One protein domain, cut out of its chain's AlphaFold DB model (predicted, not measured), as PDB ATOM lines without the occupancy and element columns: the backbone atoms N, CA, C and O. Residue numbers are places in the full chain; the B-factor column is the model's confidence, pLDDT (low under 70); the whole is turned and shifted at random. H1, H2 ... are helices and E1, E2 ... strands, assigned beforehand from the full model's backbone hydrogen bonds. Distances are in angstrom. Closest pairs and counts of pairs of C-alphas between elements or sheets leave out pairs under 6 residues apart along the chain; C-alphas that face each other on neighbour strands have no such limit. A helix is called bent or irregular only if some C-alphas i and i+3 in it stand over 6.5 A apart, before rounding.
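This is residues 108 to 182 of the 182 residues of an uncharacterized protein of Chryseobacterium mucoviscidosis (UniProt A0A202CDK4). A twisted wall of four antiparallel strands, in the order E1, E4, E3, E2, has H1 and H3 over one face toward its E1 side, two layers with helices on one face of a sheet. The small H2 only grazes the sheet. E2, E3 and E4 form a meander, each strand the antiparallel neighbour of the one before. The printed part has 75 residues with three named helices and four named strands, in the order E1 H1 H2 E2 E3 E4 H3; the class is mixed, helices and strands. It is compact, with a radius of gyration of the C-alphas of 11.5 A, and spans 32 by 28 by 19 A.

E1, residues 108 to 114, is 19.5 A long and begins at C-alpha 108 (175.010, 207.328, 176.245). E4, residues 161 to 168, is 21.3 A long. E3, residues 150 to 158, is 23.5 A long and bends by 52 degrees at residue 154. E2, residues 142 to 147, is 16.4 A long. H3, residues 170 to 181, is 16.5 A long and ends at C-alpha 181 (178.159, 217.731, 162.851). H1, residues 115 to 125, is 15.5 A long and irregular, with C-alphas 116 and 119 7.2 A apart. H2 is residues 128 to 131.

E1 and E4 are antiparallel at 153 degrees, with N 111 and O 164 2.8 A apart. The hairpins are E3 with E4, N 156 and O 163 at 2.9 A, and E2 with E3, N 147 and O 150 at 2.9 A. H3 is over E1 and E4 at a height over the sheet of 8.5 A; its closest C-alphas to E1 are Glu 180 and Ile 113, 5.9 A. H1 is on the sheet at a height of 8.3 A. H1 and H3 are close but not clearly touching, Phe 121 and Phe 179 having the closest C-alphas, 7.9 A. H2 touches H1, the closest C-alphas being Ser 128 and Ile 122, 5.8 A. O i to N i+4 pairs are within hydrogen-bond range throughout H3 and in 5 of 7 cases in H1; H2 is too short for one.

The C-alphas farthest apart, Asn 140 and Ser 182, are 33.9 A apart. The printed part has no cut and no long link, and no printed residue is under 70 in pLDDT.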
ATOM      1  N   ALA A 108     176.225 206.605 176.551       83.00
ATOM      2  CA  ALA A 108     175.010 207.328 176.245       83.00
ATOM      3  C   ALA A 108     175.320 208.672 175.595       83.00
ATOM      4  O   ALA A 108     176.251 209.391 175.973       83.00
ATOM      5  N   LYS A 109     174.486 209.037 174.629       87.75
ATOM      6  CA  LYS A 109     174.522 210.340 173.981       87.75
ATOM      7  C   LYS A 109     173.100 210.853 173.786       87.75
ATOM      8  O   LYS A 109     172.243 210.123 173.296       87.75
ATOM      9  N   SER A 110     172.875 212.127 174.097       88.94
ATOM     10  CA  SER A 110     171.708 212.845 173.579       88.94
ATOM     11  C   SER A 110     171.973 213.205 172.118       88.94
ATOM     12  O   SER A 110     172.932 213.920 171.815       88.94
ATOM     13  N   VAL A 111     171.184 212.639 171.214       91.81
ATOM     14  CA  VAL A 111     171.223 212.903 169.777       91.81
ATOM     15  C   VAL A 111     170.259 214.039 169.471       91.81
ATOM     16  O   VAL A 111     169.140 214.054 169.982       91.81
ATOM     17  N   SER A 112     170.696 214.985 168.646       93.44
ATOM     18  CA  SER A 112     169.882 216.096 168.163       93.44
ATOM     19  C   SER A 112     170.191 216.344 166.693       93.44
ATOM     20  O   SER A 112     171.216 216.933 166.357       93.44
ATOM     21  N   ILE A 113     169.284 215.921 165.817       94.94
ATOM     22  CA  ILE A 113     169.391 216.125 164.371       94.94
ATOM     23  C   ILE A 113     168.257 217.018 163.883       94.94
ATOM     24  O   ILE A 113     167.172 217.043 164.462       94.94
ATOM     25  N   LYS A 114     168.487 217.731 162.784       94.50
ATOM     26  CA  LYS A 114     167.401 218.442 162.111       94.50
ATOM     27  C   LYS A 114     166.437 217.447 161.465       94.50
ATOM     28  O   LYS A 114     166.877 216.407 160.971       94.50
ATOM     29  N   ALA A 115     165.148 217.774 161.436       92.69
ATOM     30  CA  ALA A 115     164.107 216.899 160.902       92.69
ATOM     31  C   ALA A 115     164.370 216.500 159.439       92.69
ATOM     32  O   ALA A 115     164.154 215.346 159.074       92.69
ATOM     33  N   GLU A 116     164.937 217.396 158.620       93.56
ATOM     34  CA  GLU A 116     165.294 217.080 157.234       93.56
ATOM     35  C   GLU A 116     166.370 215.989 157.095       93.56
ATOM     36  O   GLU A 116     166.417 215.311 156.073       93.56
ATOM     37  N   LYS A 117     167.202 215.766 158.125       94.81
ATOM     38  CA  LYS A 117     168.247 214.727 158.134       94.81
ATOM     39  C   LYS A 117     167.748 213.370 158.637       94.81
ATOM     40  O   LYS A 117     168.516 212.409 158.652       94.81
ATOM     41  N   LEU A 118     166.484 213.263 159.057       93.56
ATOM     42  CA  LEU A 118     165.947 212.034 159.647       93.56
ATOM     43  C   LEU A 118     166.033 210.844 158.685       93.56
ATOM     44  O   LEU A 118     166.443 209.759 159.087       93.56
ATOM     45  N   SER A 119     165.666 211.039 157.418       94.50
ATOM     46  CA  SER A 119     165.684 209.960 156.420       94.50
ATOM     47  C   SER A 119     167.097 209.405 156.211       94.50
ATOM     48  O   SER A 119     167.296 208.185 156.176       94.50
ATOM     49  N   ASP A 120     168.090 210.292 156.140       95.62
ATOM     50  CA  ASP A 120     169.496 209.916 155.976       95.62
ATOM     51  C   ASP A 120     170.025 209.210 157.223       95.62
ATOM     52  O   ASP A 120     170.716 208.194 157.114       95.62
ATOM     53  N   PHE A 121     169.639 209.684 158.412       94.88
ATOM     54  CA  PHE A 121     169.963 209.025 159.675       94.88
ATOM     55  C   PHE A 121     169.409 207.594 159.712       94.88
ATOM     56  O   PHE A 121     170.136 206.642 160.000       94.88
ATOM     57  N   ILE A 122     168.130 207.421 159.370       94.00
ATOM     58  CA  ILE A 122     167.459 206.116 159.360       94.00
ATOM     59  C   ILE A 122     168.139 205.160 158.386       94.00
ATOM     60  O   ILE A 122     168.361 204.000 158.727       94.00
ATOM     61  N   THR A 123     168.499 205.646 157.201       94.62
ATOM     62  CA  THR A 123     169.187 204.847 156.182       94.62
ATOM     63  C   THR A 123     170.590 204.450 156.637       94.62
ATOM     64  O   THR A 123     170.984 203.296 156.491       94.62
ATOM     65  N   THR A 124     171.329 205.386 157.236       94.19
ATOM     66  CA  THR A 124     172.722 205.185 157.666       94.19
ATOM     67  C   THR A 124     172.831 204.224 158.847       94.19
ATOM     68  O   THR A 124     173.722 203.376 158.876       94.19
ATOM     69  N   PHE A 125     171.932 204.348 159.826       92.69
ATOM     70  CA  PHE A 125     172.014 203.616 161.093       92.69
ATOM     71  C   PHE A 125     170.960 202.508 161.242       92.69
ATOM     72  O   PHE A 125     170.983 201.767 162.222       92.69
ATOM     73  N   GLY A 126     170.053 202.355 160.275       91.88
ATOM     74  CA  GLY A 126     169.097 201.248 160.219       91.88
ATOM     75  C   GLY A 126     167.930 201.345 161.209       91.88
ATOM     76  O   GLY A 126     167.382 200.313 161.595       91.88
ATOM     77  N   PHE A 127     167.525 202.546 161.630       91.19
ATOM     78  CA  PHE A 127     166.435 202.762 162.600       91.19
ATOM     79  C   PHE A 127     165.084 203.059 161.930       91.19
ATOM     80  O   PHE A 127     164.500 204.125 162.119       91.19
ATOM     81  N   SER A 128     164.576 202.118 161.127       92.19
ATOM     82  CA  SER A 128     163.303 202.247 160.388       92.19
ATOM     83  C   SER A 128     162.090 202.605 161.256       92.19
ATOM     84  O   SER A 128     161.143 203.220 160.777       92.19
ATOM     85  N   GLU A 129     162.111 202.261 162.540       91.88
ATOM     86  CA  GLU A 129     161.063 202.563 163.516       91.88
ATOM     87  C   GLU A 129     160.860 204.073 163.698       91.88
ATOM     88  O   GLU A 129     159.738 204.526 163.933       91.88
ATOM     89  N   LEU A 130     161.919 204.869 163.512       90.94
ATOM     90  CA  LEU A 130     161.857 206.329 163.585       90.94
ATOM     91  C   LEU A 130     161.049 206.955 162.437       90.94
ATOM     92  O   LEU A 130     160.670 208.114 162.545       90.94
ATOM     93  N   GLN A 131     160.731 206.209 161.369       89.81
ATOM     94  CA  GLN A 131     159.821 206.683 160.316       89.81
ATOM     95  C   GLN A 131     158.376 206.806 160.817       89.81
ATOM     96  O   GLN A 131     157.593 207.572 160.265       89.81
ATOM     97  N   ASN A 132     158.000 206.027 161.838       89.69
ATOM     98  CA  ASN A 132     156.650 205.999 162.397       89.69
ATOM     99  C   ASN A 132     156.712 206.035 163.930       89.69
ATOM    100  O   ASN A 132     156.339 205.056 164.586       89.69
ATOM    101  N   PRO A 133     157.149 207.158 164.528       85.94
ATOM    102  CA  PRO A 133     157.479 207.204 165.944       85.94
ATOM    103  C   PRO A 133     156.277 206.955 166.864       85.94
ATOM    104  O   PRO A 133     156.458 206.574 168.015       85.94
ATOM    105  N   GLU A 134     155.041 207.150 166.399       87.94
ATOM    106  CA  GLU A 134     153.825 206.821 167.164       87.94
ATOM    107  C   GLU A 134     153.596 205.318 167.360       87.94
ATOM    108  O   GLU A 134     152.881 204.924 168.277       87.94
ATOM    109  N   LYS A 135     154.214 204.475 166.526       89.56
ATOM    110  CA  LYS A 135     154.124 203.012 166.628       89.56
ATOM    111  C   LYS A 135     155.237 202.399 167.475       89.56
ATOM    112  O   LYS A 135     155.228 201.189 167.680       89.56
ATOM    113  N   ILE A 136     156.191 203.207 167.941       89.62
ATOM    114  CA  ILE A 136     157.268 202.737 168.813       89.62
ATOM    115  C   ILE A 136     156.665 202.314 170.157       89.62
ATOM    116  O   ILE A 136     155.876 203.055 170.752       89.62
ATOM    117  N   GLU A 137     157.055 201.130 170.631       88.19
ATOM    118  CA  GLU A 137     156.629 200.594 171.921       88.19
ATOM    119  C   GLU A 137     156.985 201.556 173.061       88.19
ATOM    120  O   GLU A 137     158.041 202.196 173.062       88.19
ATOM    121  N   LYS A 138     156.080 201.683 174.038       88.19
ATOM    122  CA  LYS A 138     156.287 202.538 175.207       88.19
ATOM    123  C   LYS A 138     156.564 201.698 176.445       88.19
ATOM    124  O   LYS A 138     155.730 200.888 176.831       88.19
ATOM    125  N   PHE A 139     157.660 201.994 177.136       80.38
ATOM    126  CA  PHE A 139     157.943 201.497 178.480       80.38
ATOM    127  C   PHE A 139     157.826 202.654 179.476       80.38
ATOM    128  O   PHE A 139     158.499 203.673 179.326       80.38
ATOM    129  N   ASN A 140     156.926 202.542 180.459       85.00
ATOM    130  CA  ASN A 140     156.603 203.630 181.397       85.00
ATOM    131  C   ASN A 140     156.304 204.976 180.700       85.00
ATOM    132  O   ASN A 140     156.704 206.042 181.160       85.00
ATOM    133  N   GLY A 141     155.615 204.926 179.553       83.00
ATOM    134  CA  GLY A 141     155.257 206.108 178.759       83.00
ATOM    135  C   GLY A 141     156.361 206.642 177.835       83.00
ATOM    136  O   GLY A 141     156.076 207.514 177.013       83.00
ATOM    137  N   ILE A 142     157.579 206.101 177.901       82.69
ATOM    138  CA  ILE A 142     158.725 206.500 177.073       82.69
ATOM    139  C   ILE A 142     158.809 205.584 175.850       82.69
ATOM    140  O   ILE A 142     158.803 204.369 176.004       82.69
ATOM    141  N   LYS A 143     158.907 206.153 174.642       85.81
ATOM    142  CA  LYS A 143     159.140 205.401 173.392       85.81
ATOM    143  C   LYS A 143     160.529 204.750 173.434       85.81
ATOM    144  O   LYS A 143     161.486 205.482 173.681       85.81
ATOM    145  N   VAL A 144     160.633 203.442 173.184       86.88
ATOM    146  CA  VAL A 144     161.890 202.669 173.203       86.88
ATOM    147  C   VAL A 144     162.050 201.850 171.919       86.88
ATOM    148  O   VAL A 144     161.124 201.169 171.491       86.88
ATOM    149  N   ILE A 145     163.243 201.893 171.321       87.88
ATOM    150  CA  ILE A 145     163.684 200.997 170.245       87.88
ATOM    151  C   ILE A 145     164.917 200.246 170.754       87.88
ATOM    152  O   ILE A 145     165.871 200.882 171.201       87.88
ATOM    153  N   ASP A 146     164.913 198.918 170.653       87.62
ATOM    154  CA  ASP A 146     166.061 198.051 170.947       87.62
ATOM    155  C   ASP A 146     166.484 197.308 169.672       87.62
ATOM    156  O   ASP A 146     165.676 196.622 169.041       87.62
ATOM    157  N   LYS A 147     167.755 197.457 169.283       82.62
ATOM    158  CA  LYS A 147     168.394 196.689 168.209       82.62
ATOM    159  C   LYS A 147     169.789 196.254 168.617       82.62
ATOM    160  O   LYS A 147     170.711 197.063 168.609       82.62
ATOM    161  N   SER A 148     169.980 194.960 168.864       79.19
ATOM    162  CA  SER A 148     171.312 194.347 168.978       79.19
ATOM    163  C   SER A 148     172.265 195.113 169.912       79.19
ATOM    164  O   SER A 148     173.398 195.403 169.531       79.19
ATOM    165  N   LYS A 149     171.814 195.421 171.140       76.06
ATOM    166  CA  LYS A 149     172.544 196.211 172.161       76.06
ATOM    167  C   LYS A 149     172.655 197.713 171.871       76.06
ATOM    168  O   LYS A 149     173.442 198.406 172.518       76.06
ATOM    169  N   ILE A 150     171.877 198.219 170.919       84.12
ATOM    170  CA  ILE A 150     171.707 199.642 170.663       84.12
ATOM    171  C   ILE A 150     170.295 200.035 171.066       84.12
ATOM    172  O   ILE A 150     169.325 199.460 170.574       84.12
ATOM    173  N   TYR A 151     170.186 201.038 171.927       88.62
ATOM    174  CA  TYR A 151     168.907 201.501 172.445       88.62
ATOM    175  C   TYR A 151     168.676 202.945 172.039       88.62
ATOM    176  O   TYR A 151     169.575 203.773 172.175       88.62
ATOM    177  N   ILE A 152     167.465 203.258 171.591       88.69
ATOM    178  CA  ILE A 152     166.979 204.628 171.437       88.69
ATOM    179  C   ILE A 152     165.771 204.801 172.341       88.69
ATOM    180  O   ILE A 152     164.871 203.965 172.336       88.69
ATOM    181  N   PHE A 153     165.722 205.895 173.094       89.75
ATOM    182  CA  PHE A 153     164.541 206.225 173.880       89.75
ATOM    183  C   PHE A 153     164.329 207.725 174.041       89.75
ATOM    184  O   PHE A 153     165.250 208.531 173.904       89.75
ATOM    185  N   GLY A 154     163.085 208.089 174.353       86.50
ATOM    186  CA  GLY A 154     162.694 209.487 174.533       86.50
ATOM    187  C   GLY A 154     162.741 210.261 173.219       86.50
ATOM    188  O   GLY A 154     163.368 211.309 173.151       86.50
ATOM    189  N   TYR A 155     162.124 209.718 172.165       90.06
ATOM    190  CA  TYR A 155     161.950 210.434 170.901       90.06
ATOM    191  C   TYR A 155     161.063 211.664 171.100       90.06
ATOM    192  O   TYR A 155     159.905 211.534 171.513       90.06
ATOM    193  N   HIS A 156     161.582 212.829 170.728       89.94
ATOM    194  CA  HIS A 156     160.866 214.094 170.738       89.94
ATOM    195  C   HIS A 156     161.158 214.879 169.463       89.94
ATOM    196  O   HIS A 156     162.300 214.976 169.027       89.94
ATOM    197  N   GLU A 157     160.121 215.477 168.886       90.31
ATOM    198  CA  GLU A 157     160.253 216.419 167.779       90.31
ATOM    199  C   GLU A 157     159.792 217.796 168.253       90.31
ATOM    200  O   GLU A 157     158.682 217.950 168.766       90.31
ATOM    201  N   PHE A 158     160.665 218.792 168.131       89.38
ATOM    202  CA  PHE A 158     160.384 220.155 168.563       89.38
ATOM    203  C   PHE A 158     161.181 221.162 167.734       89.38
ATOM    204  O   PHE A 158     162.391 221.020 167.554       89.38
ATOM    205  N   ASN A 159     160.507 222.206 167.240       88.81
ATOM    206  CA  ASN A 159     161.109 223.290 166.454       88.81
ATOM    207  C   ASN A 159     161.993 222.806 165.285       88.81
ATOM    208  O   ASN A 159     163.095 223.314 165.083       88.81
ATOM    209  N   GLY A 160     161.530 221.799 164.536       90.38
ATOM    210  CA  GLY A 160     162.263 221.250 163.389       90.38
ATOM    211  C   GLY A 160     163.503 220.428 163.756       90.38
ATOM    212  O   GLY A 160     164.274 220.069 162.869       90.38
ATOM    213  N   ASN A 161     163.705 220.117 165.038       93.69
ATOM    214  CA  ASN A 161     164.723 219.182 165.497       93.69
ATOM    215  C   ASN A 161     164.072 217.922 166.051       93.69
ATOM    216  O   ASN A 161     163.008 217.970 166.668       93.69
ATOM    217  N   ILE A 162     164.766 216.809 165.865       93.69
ATOM    218  CA  ILE A 162     164.438 215.514 166.433       93.69
ATOM    219  C   ILE A 162     165.525 215.173 167.433       93.69
ATOM    220  O   ILE A 162     166.714 215.153 167.102       93.69
ATOM    221  N   THR A 163     165.101 214.901 168.660       93.12
ATOM    222  CA  THR A 163     165.980 214.542 169.759       93.12
ATOM    223  C   THR A 163     165.597 213.197 170.348       93.12
ATOM    224  O   THR A 163     164.429 212.810 170.385       93.12
ATOM    225  N   PHE A 164     166.607 212.453 170.778       92.62
ATOM    226  CA  PHE A 164     166.450 211.200 171.508       92.62
ATOM    227  C   PHE A 164     167.741 210.869 172.247       92.62
ATOM    228  O   PHE A 164     168.813 211.376 171.920       92.62
ATOM    229  N   ASN A 165     167.659 210.004 173.248       90.38
ATOM    230  CA  ASN A 165     168.847 209.419 173.853       90.38
ATOM    231  C   ASN A 165     169.188 208.125 173.129       90.38
ATOM    232  O   ASN A 165     168.299 207.330 172.826       90.38
ATOM    233  N   MET A 166     170.475 207.919 172.874       91.19
ATOM    234  CA  MET A 166     170.999 206.701 172.279       91.19
ATOM    235  C   MET A 166     172.026 206.071 173.214       91.19
ATOM    236  O   MET A 166     172.937 206.757 173.681       91.19
ATOM    237  N   ILE A 167     171.883 204.770 173.461       87.75
ATOM    238  CA  ILE A 167     172.856 203.952 174.184       87.75
ATOM    239  C   ILE A 167     173.489 202.984 173.202       87.75
ATOM    240  O   ILE A 167     172.778 202.245 172.523       87.75
ATOM    241  N   SER A 168     174.815 202.993 173.111       86.81
ATOM    242  CA  SER A 168     175.556 202.123 172.197       86.81
ATOM    243  C   SER A 168     177.032 202.016 172.591       86.81
ATOM    244  O   SER A 168     177.474 202.598 173.584       86.81
ATOM    245  N   ASP A 169     177.813 201.281 171.802       80.81
ATOM    246  CA  ASP A 169     179.269 201.300 171.893       80.81
ATOM    247  C   ASP A 169     179.849 202.645 171.410       80.81
ATOM    248  O   ASP A 169     179.225 203.407 170.661       80.81
ATOM    249  N   LYS A 170     181.086 202.933 171.823       78.31
ATOM    250  CA  LYS A 170     181.775 204.196 171.531       78.31
ATOM    251  C   LYS A 170     181.912 204.484 170.034       78.31
ATOM    252  O   LYS A 170     181.799 205.643 169.634       78.31
ATOM    253  N   ASN A 171     182.166 203.470 169.207       81.75
ATOM    254  CA  ASN A 171     182.392 203.667 167.773       81.75
ATOM    255  C   ASN A 171     181.092 204.010 167.059       81.75
ATOM    256  O   ASN A 171     181.071 204.895 166.202       81.75
ATOM    257  N   THR A 172     180.001 203.354 167.441       88.38
ATOM    258  CA  THR A 172     178.670 203.695 166.942       88.38
ATOM    259  C   THR A 172     178.293 205.122 167.332       88.38
ATOM    260  O   THR A 172     177.943 205.917 166.458       88.38
ATOM    261  N   LEU A 173     178.456 205.511 168.604       87.94
ATOM    262  CA  LEU A 173     178.156 206.885 169.033       87.94
ATOM    263  C   LEU A 173     179.078 207.932 168.397       87.94
ATOM    264  O   LEU A 173     178.641 209.054 168.144       87.94
ATOM    265  N   ARG A 174     180.333 207.579 168.088       86.44
ATOM    266  CA  ARG A 174     181.243 208.434 167.314       86.44
ATOM    267  C   ARG A 174     180.700 208.709 165.919       86.44
ATOM    268  O   ARG A 174     180.617 209.873 165.548       86.44
ATOM    269  N   LYS A 175     180.266 207.676 165.192       91.19
ATOM    270  CA  LYS A 175     179.662 207.842 163.860       91.19
ATOM    271  C   LYS A 175     178.411 208.719 163.907       91.19
ATOM    272  O   LYS A 175     178.231 209.567 163.040       91.19
ATOM    273  N   VAL A 176     177.574 208.545 164.931       92.69
ATOM    274  CA  VAL A 176     176.377 209.376 165.143       92.69
ATOM    275  C   VAL A 176     176.755 210.833 165.411       92.69
ATOM    276  O   VAL A 176     176.214 211.730 164.774       92.69
ATOM    277  N   TYR A 177     177.735 211.069 166.285       90.88
ATOM    278  CA  TYR A 177     178.249 212.413 166.546       90.88
ATOM    279  C   TYR A 177     178.799 213.073 165.282       90.88
ATOM    280  O   TYR A 177     178.530 214.246 165.038       90.88
ATOM    281  N   ASP A 178     179.572 212.344 164.482       91.44
ATOM    282  CA  ASP A 178     180.153 212.893 163.260       91.44
ATOM    283  C   ASP A 178     179.046 213.232 162.237       91.44
ATOM    284  O   ASP A 178     179.108 214.290 161.621       91.44
ATOM    285  N   PHE A 179     177.982 212.419 162.148       94.38
ATOM    286  CA  PHE A 179     176.787 212.702 161.335       94.38
ATOM    287  C   PHE A 179     176.029 213.962 161.787       94.38
ATOM    288  O   PHE A 179     175.581 214.758 160.965       94.38
ATOM    289  N   GLU A 180     175.874 214.178 163.096       90.50
ATOM    290  CA  GLU A 180     175.211 215.383 163.619       90.50
ATOM    291  C   GLU A 180     175.954 216.672 163.244       90.50
ATOM    292  O   GLU A 180     175.327 217.721 163.080       90.50
ATOM    293  N   ASN A 181     177.281 216.590 163.109       87.50
ATOM    294  CA  ASN A 181     178.159 217.731 162.851       87.50
ATOM    295  C   ASN A 181     178.547 217.909 161.371       87.50
ATOM    296  O   ASN A 181     179.244 218.875 161.059       87.50
ATOM    297  N   SER A 182     178.117 217.014 160.473       84.00
ATOM    298  CA  SER A 182     178.235 217.159 159.011       84.00
ATOM    299  C   SER A 182     177.013 217.853 158.440       84.00
ATOM    300  O   SER A 182     177.129 218.836 157.684       84.00
TER     301      SER A 182